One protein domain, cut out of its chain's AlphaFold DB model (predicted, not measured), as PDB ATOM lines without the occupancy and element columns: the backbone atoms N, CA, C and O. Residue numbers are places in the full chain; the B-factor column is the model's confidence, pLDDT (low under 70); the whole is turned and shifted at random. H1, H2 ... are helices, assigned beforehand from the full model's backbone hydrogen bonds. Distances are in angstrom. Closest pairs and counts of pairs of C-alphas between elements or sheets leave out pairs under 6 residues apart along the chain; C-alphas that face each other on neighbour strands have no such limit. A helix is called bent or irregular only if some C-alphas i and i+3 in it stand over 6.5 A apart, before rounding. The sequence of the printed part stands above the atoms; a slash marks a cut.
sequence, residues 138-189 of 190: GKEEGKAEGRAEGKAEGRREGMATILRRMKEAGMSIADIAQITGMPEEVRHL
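This is residues 138 to 189 of the 190 residues of the protein "Putative transposase, YhgA-like" of Euryarchaeota archaeon ADurb.Bin294 (UniProt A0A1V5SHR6). One long helix, H1, makes the length of this domain, and two short helices, H2 and H3, fold back beside its last turns as a small compact head. Residues 138 to 155 of H1 stick out from that head as a free arm. The printed part has 52 residues with three named helices, in the order H1, H2, H3, and no named strand; the class is all helix. It is only just loose, close to extended, with a radius of gyration of the C-alphas of 14.8 A, and the C-alphas span 47 by 17 by 15 A.

H1, residues 138 to 168, is the longest helix, and its residues 138 to 155 stand free. H2, residues 173 to 180, touches H1, and H1 touches it with residues 163 to 167 alone. The closest C-alphas of the two are those of Met 166 and Ile 176, 7.0 A apart. H1 and H2 run opposite ways at a steep tilt of 46 degrees. H3, residues 183 to 187, touches H2; their closest C-alphas, those of Ala 177 and Pro 183, are 4.8 A apart, and their centres are 8.8 A apart. H3 is close to H1 but not clearly touching it, with the C-alphas of Leu 163 and Val 186 the closest at 7.2 A. In H1 and H2 every pair of O i and N i+4 is within hydrogen-bond range. In H3 the count is 0 of 1 such pairs, while 1 of 2 pairs of O i and N i+3 is within range.

H1 has 31 residues and measures 44.1 A from its first to its last C-alpha. It begins at C-alpha 138, at (197.677, 198.999, 218.449), and ends at C-alpha 168, at (179.312, 202.276, 258.414). H2 has 8 residues and measures 10.5 A from C-alpha 173 to C-alpha 180. H3 has 5 residues, measures 6.7 A, and ends at C-alpha 187, at (194.438, 203.035, 256.981). None of the three helices is bent or irregular.

The outline is a rod, and the two C-alphas farthest apart, those of Gly 138 and Gly 170, are 47.9 A from each other. Without the free stretch, the body has 34 residues, spans 20 by 19 by 15 A and has a radius of gyration of 8.3 A. The links from H1 to H2, of 4 residues, and from H2 to H3, of 2 residues, are both tight. The printed part runs from residue 138 to residue 189 and has no cut. The mean pLDDT of the printed part is 83.4, and the model's confidence is low, under 70, at residues 187 to 189.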
ATOM      1  N   GLY A 138     197.878 197.896 217.503       83.12
ATOM      2  CA  GLY A 138     197.677 198.999 218.449       83.12
ATOM      3  C   GLY A 138     196.261 199.045 219.040       83.12
ATOM      4  O   GLY A 138     196.062 199.434 220.190       83.12
ATOM      5  N   LYS A 139     195.243 198.591 218.292       85.06
ATOM      6  CA  LYS A 139     193.872 198.472 218.812       85.06
ATOM      7  C   LYS A 139     193.734 197.331 219.819       85.06
ATOM      8  O   LYS A 139     192.968 197.465 220.775       85.06
ATOM      9  N   GLU A 140     194.388 196.201 219.588       85.50
ATOM     10  CA  GLU A 140     194.347 195.070 220.514       85.50
ATOM     11  C   GLU A 140     195.147 195.349 221.785       85.50
ATOM     12  O   GLU A 140     194.635 195.082 222.874       85.50
ATOM     13  N   GLU A 141     196.320 195.971 221.668       83.75
ATOM     14  CA  GLU A 141     197.115 196.429 222.808       83.75
ATOM     15  C   GLU A 141     196.328 197.437 223.654       83.75
ATOM     16  O   GLU A 141     196.079 197.181 224.833       83.75
ATOM     17  N   GLY A 142     195.780 198.492 223.038       84.19
ATOM     18  CA  GLY A 142     194.980 199.487 223.759       84.19
ATOM     19  C   GLY A 142     193.722 198.903 224.419       84.19
ATOM     20  O   GLY A 142     193.324 199.313 225.509       84.19
ATOM     21  N   LYS A 143     193.091 197.884 223.818       88.31
ATOM     22  CA  LYS A 143     191.991 197.146 224.470       88.31
ATOM     23  C   LYS A 143     192.468 196.260 225.614       88.31
ATOM     24  O   LYS A 143     191.686 195.986 226.526       88.31
ATOM     25  N   ALA A 144     193.652 195.668 225.514       86.25
ATOM     26  CA  ALA A 144     194.205 194.819 226.559       86.25
ATOM     27  C   ALA A 144     194.583 195.668 227.775       86.25
ATOM     28  O   ALA A 144     194.130 195.357 228.877       86.25
ATOM     29  N   GLU A 145     195.295 196.770 227.547       85.81
ATOM     30  CA  GLU A 145     195.668 197.753 228.562       85.81
ATOM     31  C   GLU A 145     194.425 198.365 229.213       85.81
ATOM     32  O   GLU A 145     194.224 198.197 230.414       85.81
ATOM     33  N   GLY A 146     193.486 198.903 228.425       86.94
ATOM     34  CA  GLY A 146     192.254 199.483 228.969       86.94
ATOM     35  C   GLY A 146     191.392 198.481 229.753       86.94
ATOM     36  O   GLY A 146     190.751 198.833 230.743       86.94
ATOM     37  N   ARG A 147     191.393 197.192 229.374       88.38
ATOM     38  CA  ARG A 147     190.732 196.138 230.168       88.38
ATOM     39  C   ARG A 147     191.486 195.816 231.453       88.38
ATOM     40  O   ARG A 147     190.840 195.466 232.442       88.38
ATOM     41  N   ALA A 148     192.814 195.844 231.436       85.19
ATOM     42  CA  ALA A 148     193.632 195.594 232.614       85.19
ATOM     43  C   ALA A 148     193.470 196.732 233.629       85.19
ATOM     44  O   ALA A 148     193.134 196.461 234.784       85.19
ATOM     45  N   GLU A 149     193.593 197.979 233.175       85.94
ATOM     46  CA  GLU A 149     193.381 199.180 233.982       85.94
ATOM     47  C   GLU A 149     191.957 199.234 234.534       85.94
ATOM     48  O   GLU A 149     191.778 199.292 235.749       85.94
ATOM     49  N   GLY A 150     190.933 199.067 233.687       87.12
ATOM     50  CA  GLY A 150     189.538 199.083 234.136       87.12
ATOM     51  C   GLY A 150     189.207 197.971 235.141       87.12
ATOM     52  O   GLY A 150     188.426 198.173 236.072       87.12
ATOM     53  N   LYS A 151     189.830 196.789 235.020       88.06
ATOM     54  CA  LYS A 151     189.696 195.722 236.030       88.06
ATOM     55  C   LYS A 151     190.407 196.060 237.336       88.06
ATOM     56  O   LYS A 151     189.916 195.656 238.390       88.06
ATOM     57  N   ALA A 152     191.571 196.700 237.282       84.12
ATOM     58  CA  ALA A 152     192.310 197.102 238.473       84.12
ATOM     59  C   ALA A 152     191.565 198.217 239.218       84.12
ATOM     60  O   ALA A 152     191.334 198.107 240.423       84.12
ATOM     61  N   GLU A 153     191.100 199.229 238.488       85.88
ATOM     62  CA  GLU A 153     190.310 200.328 239.031       85.88
ATOM     63  C   GLU A 153     188.980 199.833 239.606       85.88
ATOM     64  O   GLU A 153     188.700 200.083 240.776       85.88
ATOM     65  N   GLY A 154     188.221 199.020 238.863       84.94
ATOM     66  CA  GLY A 154     186.956 198.467 239.352       84.94
ATOM     67  C   GLY A 154     187.115 197.594 240.603       84.94
ATOM     68  O   GLY A 154     186.269 197.628 241.498       84.94
ATOM     69  N   ARG A 155     188.222 196.843 240.727       85.69
ATOM     70  CA  ARG A 155     188.542 196.121 241.971       85.69
ATOM     71  C   ARG A 155     188.828 197.078 243.122       85.69
ATOM     72  O   ARG A 155     188.311 196.862 244.214       85.69
ATOM     73  N   ARG A 156     189.615 198.129 242.883       83.19
ATOM     74  CA  ARG A 156     189.955 199.138 243.893       83.19
ATOM     75  C   ARG A 156     188.711 199.887 244.379       83.19
ATOM     76  O   ARG A 156     188.517 200.029 245.582       83.19
ATOM     77  N   GLU A 157     187.838 200.312 243.470       85.44
ATOM     78  CA  GLU A 157     186.583 200.998 243.801       85.44
ATOM     79  C   GLU A 157     185.576 200.087 244.510       85.44
ATOM     80  O   GLU A 157     184.950 200.487 245.501       85.44
ATOM     81  N   GLY A 158     185.439 198.841 244.041       85.12
ATOM     82  CA  GLY A 158     184.620 197.828 244.700       85.12
ATOM     83  C   GLY A 158     185.099 197.567 246.126       85.12
ATOM     84  O   GLY A 158     184.292 197.562 247.058       85.12
ATOM     85  N   MET A 159     186.415 197.443 246.312       84.06
ATOM     86  CA  MET A 159     187.016 197.232 247.624       84.06
ATOM     87  C   MET A 159     186.822 198.437 248.546       84.06
ATOM     88  O   MET A 159     186.343 198.277 249.667       84.06
ATOM     89  N   ALA A 160     187.063 199.656 248.058       84.25
ATOM     90  CA  ALA A 160     186.795 200.881 248.811       84.25
ATOM     91  C   ALA A 160     185.318 200.993 249.236       84.25
ATOM     92  O   ALA A 160     185.006 201.417 250.351       84.25
ATOM     93  N   THR A 161     184.390 200.562 248.377       86.62
ATOM     94  CA  THR A 161     182.956 200.550 248.696       86.62
ATOM     95  C   THR A 161     182.617 199.543 249.793       86.62
ATOM     96  O   THR A 161     181.848 199.874 250.696       86.62
ATOM     97  N   ILE A 162     183.194 198.339 249.747       86.31
ATOM     98  CA  ILE A 162     183.015 197.313 250.787       86.31
ATOM     99  C   ILE A 162     183.576 197.812 252.119       86.31
ATOM    100  O   ILE A 162     182.866 197.792 253.121       86.31
ATOM    101  N   LEU A 163     184.804 198.329 252.115       86.00
ATOM    102  CA  LEU A 163     185.470 198.882 253.290       86.00
ATOM    103  C   LEU A 163     184.663 200.013 253.946       86.00
ATOM    104  O   LEU A 163     184.494 200.037 255.166       86.00
ATOM    105  N   ARG A 164     184.084 200.912 253.140       85.06
ATOM    106  CA  ARG A 164     183.181 201.965 253.626       85.06
ATOM    107  C   ARG A 164     181.922 201.391 254.280       85.06
ATOM    108  O   ARG A 164     181.598 201.791 255.392       85.06
ATOM    109  N   ARG A 165     181.245 200.430 253.638       87.62
ATOM    110  CA  ARG A 165     180.045 199.780 254.207       87.62
ATOM    111  C   ARG A 165     180.349 199.044 255.511       87.62
ATOM    112  O   ARG A 165     179.545 199.069 256.434       87.62
ATOM    113  N   MET A 166     181.515 198.408 255.592       86.50
ATOM    114  CA  MET A 166     182.004 197.735 256.793       86.50
ATOM    115  C   MET A 166     182.225 198.716 257.955       86.50
ATOM    116  O   MET A 166     181.809 198.433 259.078       86.50
ATOM    117  N   LYS A 167     182.804 199.893 257.675       86.19
ATOM    118  CA  LYS A 167     182.947 200.984 258.653       86.19
ATOM    119  C   LYS A 167     181.586 201.544 259.086       86.19
ATOM    120  O   LYS A 167     181.354 201.726 260.275       86.19
ATOM    121  N   GLU A 168     180.678 201.790 258.140       87.81
ATOM    122  CA  GLU A 168     179.312 202.276 258.414       87.81
ATOM    123  C   GLU A 168     178.491 201.283 259.253       87.81
ATOM    124  O   GLU A 168     177.686 201.698 260.080       87.81
ATOM    125  N   ALA A 169     178.736 199.978 259.099       88.25
ATOM    126  CA  ALA A 169     178.136 198.924 259.918       88.25
ATOM    127  C   ALA A 169     178.716 198.836 261.347       88.25
ATOM    128  O   ALA A 169     178.294 197.981 262.124       88.25
ATOM    129  N   GLY A 170     179.667 199.706 261.707       85.81
ATOM    130  CA  GLY A 170     180.211 199.816 263.060       85.81
ATOM    131  C   GLY A 170     181.339 198.837 263.394       85.81
ATOM    132  O   GLY A 170     181.690 198.719 264.567       85.81
ATOM    133  N   MET A 171     181.923 198.141 262.409       87.06
ATOM    134  CA  MET A 171     183.110 197.315 262.659       87.06
ATOM    135  C   MET A 171     184.337 198.180 262.944       87.06
ATOM    136  O   MET A 171     184.536 199.235 262.336       87.06
ATOM    137  N   SER A 172     185.186 197.709 263.859       87.50
ATOM    138  CA  SER A 172     186.441 198.386 264.154       87.50
ATOM    139  C   SER A 172     187.424 198.239 262.988       87.50
ATOM    140  O   SER A 172     187.423 197.246 262.263       87.50
ATOM    141  N   ILE A 173     188.306 199.223 262.818       82.62
ATOM    142  CA  ILE A 173     189.368 199.216 261.795       82.62
ATOM    143  C   ILE A 173     190.246 197.954 261.920       82.62
ATOM    144  O   ILE A 173     190.662 197.394 260.907       82.62
ATOM    145  N   ALA A 174     190.486 197.479 263.149       83.81
ATOM    146  CA  ALA A 174     191.248 196.260 263.411       83.81
ATOM    147  C   ALA A 174     190.527 195.005 262.892       83.81
ATOM    148  O   ALA A 174     191.149 194.186 262.214       83.81
ATOM    149  N   ASP A 175     189.216 194.897 263.127       85.31
ATOM    150  CA  ASP A 175     188.407 193.771 262.644       85.31
ATOM    151  C   ASP A 175     188.299 193.784 261.116       85.31
ATOM    152  O   ASP A 175     188.426 192.745 260.472       85.31
ATOM    153  N   ILE A 176     188.134 194.967 260.512       84.50
ATOM    154  CA  ILE A 176     188.088 195.120 259.053       84.50
ATOM    155  C   ILE A 176     189.415 194.673 258.433       84.50
ATOM    156  O   ILE A 176     189.400 193.878 257.499       84.50
ATOM    157  N   ALA A 177     190.555 195.123 258.969       84.44
ATOM    158  CA  ALA A 177     191.875 194.718 258.485       84.44
ATOM    159  C   ALA A 177     192.123 193.207 258.634       84.44
ATOM    160  O   ALA A 177     192.746 192.602 257.762       84.44
ATOM    161  N   GLN A 178     191.612 192.591 259.704       85.19
ATOM    162  CA  GLN A 178     191.713 191.149 259.926       85.19
ATOM    163  C   GLN A 178     190.822 190.344 258.963       85.19
ATOM    164  O   GLN A 178     191.253 189.305 258.467       85.19
ATOM    165  N   ILE A 179     189.605 190.819 258.674       84.25
ATOM    166  CA  ILE A 179     188.645 190.147 257.782       84.25
ATOM    167  C   ILE A 179     189.060 190.275 256.312       84.25
ATOM    168  O   ILE A 179     188.933 189.314 255.555       84.25
ATOM    169  N   THR A 180     189.541 191.447 255.891       81.12
ATOM    170  CA  THR A 180     189.929 191.690 254.492       81.12
ATOM    171  C   THR A 180     191.375 191.306 254.195       81.12
ATOM    172  O   THR A 180     191.720 191.140 253.029       81.12
ATOM    173  N   GLY A 181     192.219 191.151 255.223       81.94
ATOM    174  CA  GLY A 181     193.648 190.864 255.075       81.94
ATOM    175  C   GLY A 181     194.457 192.036 254.508       81.94
ATOM    176  O   GLY A 181     195.565 191.828 254.020       81.94
ATOM    177  N   MET A 182     193.912 193.260 254.539       75.50
ATOM    178  CA  MET A 182     194.465 194.428 253.835       75.50
ATOM    179  C   MET A 182     194.709 195.607 254.791       75.50
ATOM    180  O   MET A 182     193.985 196.601 254.768       75.50
ATOM    181  N   PRO A 183     195.738 195.531 255.652       74.50
ATOM    182  CA  PRO A 183     195.959 196.523 256.704       74.50
ATOM    183  C   PRO A 183     196.342 197.917 256.181       74.50
ATOM    184  O   PRO A 183     196.018 198.905 256.834       74.50
ATOM    185  N   GLU A 184     196.994 198.027 255.019       74.06
ATOM    186  CA  GLU A 184     197.406 199.323 254.449       74.06
ATOM    187  C   GLU A 184     196.238 200.091 253.808       74.06
ATOM    188  O   GLU A 184     196.114 201.299 253.981       74.06
ATOM    189  N   GLU A 185     195.316 199.406 253.135       73.44
ATOM    190  CA  GLU A 185     194.163 200.049 252.486       73.44
ATOM    191  C   GLU A 185     193.123 200.526 253.502       73.44
ATOM    192  O   GLU A 185     192.476 201.557 253.317       73.44
ATOM    193  N   VAL A 186     193.013 199.818 254.628       74.38
ATOM    194  CA  VAL A 186     192.118 200.173 255.735       74.38
ATOM    195  C   VAL A 186     192.608 201.433 256.473       74.38
ATOM    196  O   VAL A 186     191.792 202.163 257.032       74.38
ATOM    197  N   ARG A 187     193.908 201.774 256.415       69.75
ATOM    198  CA  ARG A 187     194.438 203.035 256.981       69.75
ATOM    199  C   ARG A 187     193.902 204.283 256.280       69.75
ATOM    200  O   ARG A 187     193.779 205.319 256.924       69.75
ATOM    201  N   HIS A 188     193.537 204.186 255.001       69.00
ATOM    202  CA  HIS A 188     192.932 205.292 254.247       69.00
ATOM    203  C   HIS A 188     191.473 205.585 254.640       69.00
ATOM    204  O   HIS A 188     190.893 206.548 254.144       69.00
ATOM    205  N   LEU A 189     190.868 204.771 255.513       67.19
ATOM    206  CA  LEU A 189     189.523 205.000 256.047       67.19
ATOM    207  C   LEU A 189     189.513 205.884 257.300       67.19
ATOM    208  O   LEU A 189     188.421 206.123 257.815       67.19
TER     209      LEU A 189